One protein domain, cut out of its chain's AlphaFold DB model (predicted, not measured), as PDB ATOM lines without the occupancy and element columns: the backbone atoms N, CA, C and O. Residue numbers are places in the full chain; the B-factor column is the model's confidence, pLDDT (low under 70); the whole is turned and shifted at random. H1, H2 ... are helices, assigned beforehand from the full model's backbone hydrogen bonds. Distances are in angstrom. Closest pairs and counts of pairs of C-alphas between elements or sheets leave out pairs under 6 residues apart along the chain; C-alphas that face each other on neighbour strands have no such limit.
ATOM      1  N   LYS A  68     -51.992 -33.317  15.289       59.03
ATOM      2  CA  LYS A  68     -50.653 -33.765  15.689       59.03
ATOM      3  C   LYS A  68     -50.139 -33.117  16.985       59.03
ATOM      4  O   LYS A  68     -49.680 -33.845  17.858       59.03
ATOM      5  N   GLU A  69     -50.285 -31.803  17.169       59.31
ATOM      6  CA  GLU A  69     -49.897 -31.148  18.432       59.31
ATOM      7  C   GLU A  69     -50.786 -31.649  19.581       59.31
ATOM      8  O   GLU A  69     -50.313 -31.951  20.676       59.31
ATOM      9  N   SER A  70     -52.074 -31.879  19.302       66.38
ATOM     10  CA  SER A  70     -52.992 -32.490  20.269       66.38
ATOM     11  C   SER A  70     -52.590 -33.924  20.662       66.38
ATOM     12  O   SER A  70     -52.758 -34.321  21.818       66.38
ATOM     13  N   GLU A  71     -52.031 -34.701  19.726       74.12
ATOM     14  CA  GLU A  71     -51.531 -36.060  19.960       74.12
ATOM     15  C   GLU A  71     -50.236 -36.049  20.778       74.12
ATOM     16  O   GLU A  71     -50.131 -36.808  21.742       74.12
ATOM     17  N   GLU A  72     -49.296 -35.155  20.466       80.69
ATOM     18  CA  GLU A  72     -48.062 -34.965  21.239       80.69
ATOM     19  C   GLU A  72     -48.367 -34.490  22.665       80.69
ATOM     20  O   GLU A  72     -47.879 -35.077  23.632       80.69
ATOM     21  N   ILE A  73     -49.269 -33.516  22.829       82.38
ATOM     22  CA  ILE A  73     -49.748 -33.072  24.144       82.38
ATOM     23  C   ILE A  73     -50.393 -34.234  24.906       82.38
ATOM     24  O   ILE A  73     -50.152 -34.407  26.103       82.38
ATOM     25  N   ARG A  74     -51.212 -35.060  24.243       78.00
ATOM     26  CA  ARG A  74     -51.842 -36.229  24.875       78.00
ATOM     27  C   ARG A  74     -50.807 -37.274  25.291       78.00
ATOM     28  O   ARG A  74     -50.918 -37.811  26.394       78.00
ATOM     29  N   ALA A  75     -49.811 -37.537  24.449       84.12
ATOM     30  CA  ALA A  75     -48.718 -38.456  24.742       84.12
ATOM     31  C   ALA A  75     -47.881 -37.962  25.931       84.12
ATOM     32  O   ALA A  75     -47.657 -38.715  26.877       84.12
ATOM     33  N   LEU A  76     -47.510 -36.679  25.947       86.25
ATOM     34  CA  LEU A  76     -46.776 -36.059  27.054       86.25
ATOM     35  C   LEU A  76     -47.582 -36.056  28.355       86.25
ATOM     36  O   LEU A  76     -47.028 -36.285  29.429       86.25
ATOM     37  N   ARG A  77     -48.899 -35.828  28.293       84.25
ATOM     38  CA  ARG A  77     -49.778 -35.927  29.471       84.25
ATOM     39  C   ARG A  77     -49.853 -37.352  30.010       84.25
ATOM     40  O   ARG A  77     -49.836 -37.531  31.226       84.25
ATOM     41  N   LEU A  78     -49.921 -38.350  29.131       83.94
ATOM     42  CA  LEU A  78     -49.920 -39.756  29.531       83.94
ATOM     43  C   LEU A  78     -48.587 -40.149  30.183       83.94
ATOM     44  O   LEU A  78     -48.596 -40.780  31.236       83.94
ATOM     45  N   GLU A  79     -47.463 -39.726  29.603       85.75
ATOM     46  CA  GLU A  79     -46.134 -39.977  30.165       85.75
ATOM     47  C   GLU A  79     -45.963 -39.294  31.527       85.75
ATOM     48  O   GLU A  79     -45.549 -39.935  32.488       85.75
ATOM     49  N   ASN A  80     -46.379 -38.031  31.660       86.94
ATOM     50  CA  ASN A  80     -46.365 -37.330  32.946       86.94
ATOM     51  C   ASN A  80     -47.224 -38.030  34.004       86.94
ATOM     52  O   ASN A  80     -46.815 -38.123  35.159       86.94
ATOM     53  N   LYS A  81     -48.410 -38.524  33.629       87.06
ATOM     54  CA  LYS A  81     -49.258 -39.293  34.546       87.06
ATOM     55  C   LYS A  81     -48.537 -40.557  35.018       87.06
ATOM     56  O   LYS A  81     -48.452 -40.792  36.215       87.06
ATOM     57  N   ARG A  82     -47.960 -41.319  34.090       86.50
ATOM     58  CA  ARG A  82     -47.218 -42.548  34.389       86.50
ATOM     59  C   ARG A  82     -46.050 -42.308  35.349       86.50
ATOM     60  O   ARG A  82     -45.890 -43.061  36.302       86.50
ATOM     61  N   LEU A  83     -45.265 -41.251  35.122       85.19
ATOM     62  CA  LEU A  83     -44.147 -40.887  36.002       85.19
ATOM     63  C   LEU A  83     -44.619 -40.527  37.417       85.19
ATOM     64  O   LEU A  83     -43.975 -40.908  38.392       85.19
ATOM     65  N   LYS A  84     -45.758 -39.836  37.541       86.69
ATOM     66  CA  LYS A  84     -46.366 -39.533  38.843       86.69
ATOM     67  C   LYS A  84     -46.846 -40.792  39.562       86.69
ATOM     68  O   LYS A  84     -46.533 -40.954  40.740       86.69
ATOM     69  N   ASP A  85     -47.537 -41.685  38.855       88.38
ATOM     70  CA  ASP A  85     -48.017 -42.958  39.412       88.38
ATOM     71  C   ASP A  85     -46.837 -43.805  39.943       88.38
ATOM     72  O   ASP A  85     -46.929 -44.456  40.985       88.38
ATOM     73  N   GLU A  86     -45.691 -43.761  39.262       85.81
ATOM     74  CA  GLU A  86     -44.476 -44.471  39.668       85.81
ATOM     75  C   GLU A  86     -43.815 -43.880  40.921       85.81
ATOM     76  O   GLU A  86     -43.418 -44.626  41.822       85.81
ATOM     77  N   ILE A  87     -43.762 -42.548  41.031       87.38
ATOM     78  CA  ILE A  87     -43.322 -41.868  42.258       87.38
ATOM     79  C   ILE A  87     -44.264 -42.203  43.420       87.38
ATOM     80  O   ILE A  87     -43.806 -42.486  44.528       87.38
ATOM     81  N   GLU A  88     -45.578 -42.200  43.191       90.88
ATOM     82  CA  GLU A  88     -46.561 -42.546  44.221       90.88
ATOM     83  C   GLU A  88     -46.382 -43.992  44.705       90.88
ATOM     84  O   GLU A  88     -46.363 -44.257  45.913       90.88
ATOM     85  N   PHE A  89     -46.178 -44.926  43.775       89.00
ATOM     86  CA  PHE A  89     -45.869 -46.311  44.103       89.00
ATOM     87  C   PHE A  89     -44.593 -46.419  44.944       89.00
ATOM     88  O   PHE A  89     -44.605 -47.070  45.994       89.00
ATOM     89  N   LEU A  90     -43.513 -45.744  44.539       85.81
ATOM     90  CA  LEU A  90     -42.252 -45.730  45.278       85.81
ATOM     91  C   LEU A  90     -42.439 -45.189  46.705       85.81
ATOM     92  O   LEU A  90     -42.003 -45.826  47.668       85.81
ATOM     93  N   LYS A  91     -43.158 -44.070  46.863       89.25
ATOM     94  CA  LYS A  91     -43.503 -43.489  48.172       89.25
ATOM     95  C   LYS A  91     -44.257 -44.491  49.049       89.25
ATOM     96  O   LYS A  91     -43.912 -44.691  50.217       89.25
ATOM     97  N   LYS A  92     -45.257 -45.175  48.488       90.94
ATOM     98  CA  LYS A  92     -46.057 -46.190  49.193       90.94
ATOM     99  C   LYS A  92     -45.222 -47.399  49.626       90.94
ATOM    100  O   LYS A  92     -45.341 -47.862  50.766       90.94
ATOM    101  N   VAL A  93     -44.369 -47.917  48.742       88.44
ATOM    102  CA  VAL A  93     -43.473 -49.042  49.052       88.44
ATOM    103  C   VAL A  93     -42.463 -48.646  50.122       88.44
ATOM    104  O   VAL A  93     -42.302 -49.382  51.091       88.44
ATOM    105  N   SER A  94     -41.847 -47.470  50.009       86.88
ATOM    106  CA  SER A  94     -40.896 -46.969  51.004       86.88
ATOM    107  C   SER A  94     -41.540 -46.849  52.388       86.88
ATOM    108  O   SER A  94     -41.010 -47.369  53.369       86.88
ATOM    109  N   LYS A  95     -42.757 -46.291  52.466       88.31
ATOM    110  CA  LYS A  95     -43.512 -46.188  53.725       88.31
ATOM    111  C   LYS A  95     -43.837 -47.553  54.337       88.31
ATOM    112  O   LYS A  95     -43.761 -47.710  55.554       88.31
ATOM    113  N   SER A  96     -44.222 -48.528  53.512       89.56
ATOM    114  CA  SER A  96     -44.605 -49.863  53.996       89.56
ATOM    115  C   SER A  96     -43.406 -50.725  54.389       89.56
ATOM    116  O   SER A  96     -43.449 -51.386  55.424       89.56
ATOM    117  N   ARG A  97     -42.338 -50.717  53.589       87.50
ATOM    118  CA  ARG A  97     -41.187 -51.612  53.763       87.50
ATOM    119  C   ARG A  97     -40.047 -51.016  54.571       87.50
ATOM    120  O   ARG A  97     -39.224 -51.786  55.050       87.50
ATOM    121  N   LYS A  98     -40.006 -49.687  54.727       86.50
ATOM    122  CA  LYS A  98     -38.979 -48.949  55.479       86.50
ATOM    123  C   LYS A  98     -37.565 -49.442  55.137       86.50
ATOM    124  O   LYS A  98     -36.876 -49.970  56.012       86.50
ATOM    125  N   PRO A  99     -37.167 -49.359  53.856       85.62
ATOM    126  CA  PRO A  99     -35.883 -49.889  53.428       85.62
ATOM    127  C   PRO A  99     -34.731 -49.202  54.182       85.62
ATOM    128  O   PRO A  99     -34.846 -48.027  54.544       85.62
ATOM    129  N   PRO A 100     -33.622 -49.917  54.437       86.00
ATOM    130  CA  PRO A 100     -32.460 -49.333  55.089       86.00
ATOM    131  C   PRO A 100     -31.802 -48.271  54.199       86.00
ATOM    132  O   PRO A 100     -31.903 -48.305  52.970       86.00
ATOM    133  N   LYS A 101     -31.072 -47.349  54.834       87.19
ATOM    134  CA  LYS A 101     -30.234 -46.376  54.124       87.19
ATOM    135  C   LYS A 101     -29.186 -47.104  53.275       87.19
ATOM    136  O   LYS A 101     -28.678 -48.150  53.672       87.19
ATOM    137  N   GLY A 102     -28.856 -46.535  52.123       84.19
ATOM    138  CA  GLY A 102     -27.950 -47.108  51.132       84.19
ATOM    139  C   GLY A 102     -28.626 -48.044  50.129       84.19
ATOM    140  O   GLY A 102     -27.932 -48.601  49.281       84.19
ATOM    141  N   VAL A 103     -29.955 -48.232  50.192       85.31
ATOM    142  CA  VAL A 103     -30.661 -49.082  49.223       85.31
ATOM    143  C   VAL A 103     -30.492 -48.529  47.809       85.31
ATOM    144  O   VAL A 103     -30.791 -47.367  47.534       85.31
ATOM    145  N   ILE A 104     -30.009 -49.376  46.904       81.81
ATOM    146  CA  ILE A 104     -29.843 -49.016  45.500       81.81
ATOM    147  C   ILE A 104     -31.153 -49.301  44.775       81.81
ATOM    148  O   ILE A 104     -31.634 -50.436  44.782       81.81
ATOM    149  N   ILE A 105     -31.727 -48.280  44.133       76.50
ATOM    150  CA  ILE A 105     -32.909 -48.457  43.285       76.50
ATOM    151  C   ILE A 105     -32.501 -48.378  41.819       76.50
ATOM    152  O   ILE A 105     -32.023 -47.352  41.326       76.50
ATOM    153  N   HIS A 106     -32.737 -49.488  41.128       74.75
ATOM    154  CA  HIS A 106     -32.606 -49.589  39.685       74.75
ATOM    155  C   HIS A 106     -33.943 -49.247  39.036       74.75
ATOM    156  O   HIS A 106     -34.901 -50.012  39.148       74.75
ATOM    157  N   SER A 107     -33.987 -48.117  38.336       69.50
ATOM    158  CA  SER A 107     -35.039 -47.853  37.367       69.50
ATOM    159  C   SER A 107     -34.595 -48.371  36.004       69.50
ATOM    160  O   SER A 107     -33.481 -48.110  35.547       69.50
ATOM    161  N   ASP A 108     -35.480 -49.091  35.322       61.78
ATOM    162  CA  ASP A 108     -35.295 -49.489  33.929       61.78
ATOM    163  C   ASP A 108     -35.455 -48.305  32.953       61.78
ATOM    164  O   ASP A 108     -35.281 -48.479  31.743       61.78
ATOM    165  N   ARG A 109     -35.757 -47.091  33.448       62.81
ATOM    166  CA  ARG A 109     -36.050 -45.907  32.630       62.81
ATOM    167  C   ARG A 109     -35.344 -44.645  33.125       62.81
ATOM    168  O   ARG A 109     -35.745 -44.000  34.088       62.81
ATOM    169  N   GLY A 110     -34.372 -44.183  32.338       66.31
ATOM    170  CA  GLY A 110     -33.586 -42.981  32.638       66.31
ATOM    171  C   GLY A 110     -34.361 -41.653  32.699       66.31
ATOM    172  O   GLY A 110     -33.823 -40.659  33.175       66.31
ATOM    173  N   VAL A 111     -35.615 -41.605  32.232       66.88
ATOM    174  CA  VAL A 111     -36.449 -40.387  32.274       66.88
ATOM    175  C   VAL A 111     -36.863 -40.009  33.701       66.88
ATOM    176  O   VAL A 111     -36.981 -38.824  33.994       66.88
ATOM    177  N   GLN A 112     -37.008 -40.987  34.597       64.00
ATOM    178  CA  GLN A 112     -37.396 -40.751  35.992       64.00
ATOM    179  C   GLN A 112     -36.297 -40.025  36.767       64.00
ATOM    180  O   GLN A 112     -36.595 -39.174  37.592       64.00
ATOM    181  N   TYR A 113     -35.026 -40.269  36.431       62.56
ATOM    182  CA  TYR A 113     -33.896 -39.552  37.026       62.56
ATOM    183  C   TYR A 113     -33.833 -38.071  36.624       62.56
ATOM    184  O   TYR A 113     -33.132 -37.301  37.269       62.56
ATOM    185  N   ARG A 114     -34.566 -37.648  35.580       62.69
ATOM    186  CA  ARG A 114     -34.738 -36.222  35.248       62.69
ATOM    187  C   ARG A 114     -35.876 -35.560  36.027       62.69
ATOM    188  O   ARG A 114     -36.007 -34.343  35.962       62.69
ATOM    189  N   ALA A 115     -36.702 -36.331  36.735       77.88
ATOM    190  CA  ALA A 115     -37.727 -35.779  37.605       77.88
ATOM    191  C   ALA A 115     -37.102 -35.434  38.960       77.88
ATOM    192  O   ALA A 115     -36.692 -36.324  39.704       77.88
ATOM    193  N   TYR A 116     -37.067 -34.140  39.288       82.12
ATOM    194  CA  TYR A 116     -36.540 -33.649  40.566       82.12
ATOM    195  C   TYR A 116     -37.187 -34.355  41.760       82.12
ATOM    196  O   TYR A 116     -36.490 -34.857  42.630       82.12
ATOM    197  N   GLU A 117     -38.507 -34.546  41.724       84.50
ATOM    198  CA  GLU A 117     -39.247 -35.195  42.809       84.50
ATOM    199  C   GLU A 117     -38.802 -36.645  43.085       84.50
ATOM    200  O   GLU A 117     -38.807 -37.085  44.233       84.50
ATOM    201  N   TYR A 118     -38.389 -37.393  42.056       84.56
ATOM    202  CA  TYR A 118     -37.872 -38.753  42.234       84.56
ATOM    203  C   TYR A 118     -36.500 -38.733  42.919       84.56
ATOM    204  O   TYR A 118     -36.239 -39.521  43.829       84.56
ATOM    205  N   HIS A 119     -35.628 -37.824  42.482       83.00
ATOM    206  CA  HIS A 119     -34.296 -37.645  43.048       83.00
ATOM    207  C   HIS A 119     -34.362 -37.183  44.510       83.00
ATOM    208  O   HIS A 119     -33.733 -37.794  45.372       83.00
ATOM    209  N   ASP A 120     -35.177 -36.169  44.793       87.75
ATOM    210  CA  ASP A 120     -35.331 -35.591  46.128       87.75
ATOM    211  C   ASP A 120     -35.880 -36.626  47.108       87.75
ATOM    212  O   ASP A 120     -35.288 -36.862  48.162       87.75
ATOM    213  N   PHE A 121     -36.934 -37.351  46.710       87.44
ATOM    214  CA  PHE A 121     -37.484 -38.432  47.521       87.44
ATOM    215  C   PHE A 121     -36.421 -39.483  47.868       87.44
ATOM    216  O   PHE A 121     -36.329 -39.934  49.011       87.44
ATOM    217  N   MET A 122     -35.611 -39.874  46.885       85.19
ATOM    218  CA  MET A 122     -34.565 -40.871  47.066       85.19
ATOM    219  C   MET A 122     -33.468 -40.399  48.017       85.19
ATOM    220  O   MET A 122     -33.104 -41.146  48.925       85.19
ATOM    221  N   LEU A 123     -32.982 -39.167  47.858       83.38
ATOM    222  CA  LEU A 123     -31.964 -38.603  48.743       83.38
ATOM    223  C   LEU A 123     -32.465 -38.460  50.184       83.38
ATOM    224  O   LEU A 123     -31.774 -38.877  51.114       83.38
ATOM    225  N   GLU A 124     -33.677 -37.937  50.374       86.81
ATOM    226  CA  GLU A 124     -34.283 -37.757  51.700       86.81
ATOM    227  C   GLU A 124     -34.429 -39.079  52.461       86.81
ATOM    228  O   GLU A 124     -34.240 -39.139  53.677       86.81
ATOM    229  N   HIS A 125     -34.727 -40.162  51.742       87.62
ATOM    230  CA  HIS A 125     -34.934 -41.486  52.329       87.62
ATOM    231  C   HIS A 125     -33.653 -42.335  52.343       87.62
ATOM    232  O   HIS A 125     -33.690 -43.515  52.695       87.62
ATOM    233  N   GLY A 126     -32.503 -41.736  52.012       84.94
ATOM    234  CA  GLY A 126     -31.193 -42.382  52.053       84.94
ATOM    235  C   GLY A 126     -30.988 -43.443  50.975       84.94
ATOM    236  O   GLY A 126     -30.168 -44.337  51.166       84.94
ATOM    237  N   GLY A 127     -31.735 -43.390  49.877       85.56
ATOM    238  CA  GLY A 127     -31.553 -44.260  48.722       85.56
ATOM    239  C   GLY A 127     -30.401 -43.802  47.825       85.56
ATOM    240  O   GLY A 127     -30.048 -42.625  47.774       85.56
ATOM    241  N   VAL A 128     -29.823 -44.746  47.088       82.06
ATOM    242  CA  VAL A 128     -28.753 -44.505  46.116       82.06
ATOM    243  C   VAL A 128     -29.298 -44.746  44.711       82.06
ATOM    244  O   VAL A 128     -29.890 -45.786  44.412       82.06
ATOM    245  N   LEU A 129     -29.103 -43.766  43.834       77.56
ATOM    246  CA  LEU A 129     -29.526 -43.835  42.440       77.56
ATOM    247  C   LEU A 129     -28.448 -44.557  41.627       77.56
ATOM    248  O   LEU A 129     -27.344 -44.042  41.457       77.56
ATOM    249  N   SER A 130     -28.755 -45.744  41.103       73.81
ATOM    250  CA  SER A 130     -27.859 -46.401  40.147       73.81
ATOM    251  C   SER A 130     -28.115 -45.865  38.743       73.81
ATOM    252  O   SER A 130     -29.131 -46.177  38.129       73.81
TER     253      SER A 130
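Overview. This is residues 68 to 130 of the 137 residues of the protein "Transposase" of Vibrio sp. (strain N418) (UniProt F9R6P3). One long straight helix, H1, has its first stretch, residues 68 to 78, sticking out as an arm; after H1 a long loop, residues 98 to 115, folds back, and the short helix H2 then runs the same way as H1, beside its later part. The 63 printed residues have two named helices, H1 then H2, and no named strand; the class is all helix. The whole is loose, radius of gyration of the C-alphas 13.6 A, spanning 46 by 21 by 17 A, with the arm adding to the length.

Along the chain. H1, residues 68 to 97, runs 43.1 A from C-alpha 68 at (-50.653, -33.765, 15.689) to C-alpha 97 at (-41.187, -51.612, 53.763). H2, residues 116 to 124, ends at C-alpha 124 at (-34.283, -37.757, 51.700).

Arrangement. H1, with residues 87 to 91 alone, only just touches H2, with 3 pairs of C-alphas within 8 A; the closest C-alphas, of Ile 87 and Tyr 118, are 6.3 A apart. They run the same way at a shallow tilt of 11 degrees. In H1 and H2 every O i to N i+4 pair is within hydrogen-bond range. Residues 104 to 105 pair with 128 to 129, parallel.

Size, cuts and confidence. Without residues 68 to 78, the body spans 30 by 21 by 17 A. The printed part has no cut. The link from H1 to H2, residues 98 to 115, is long. The model's pLDDT is under 70 at residues 68 to 70 and 107 to 114.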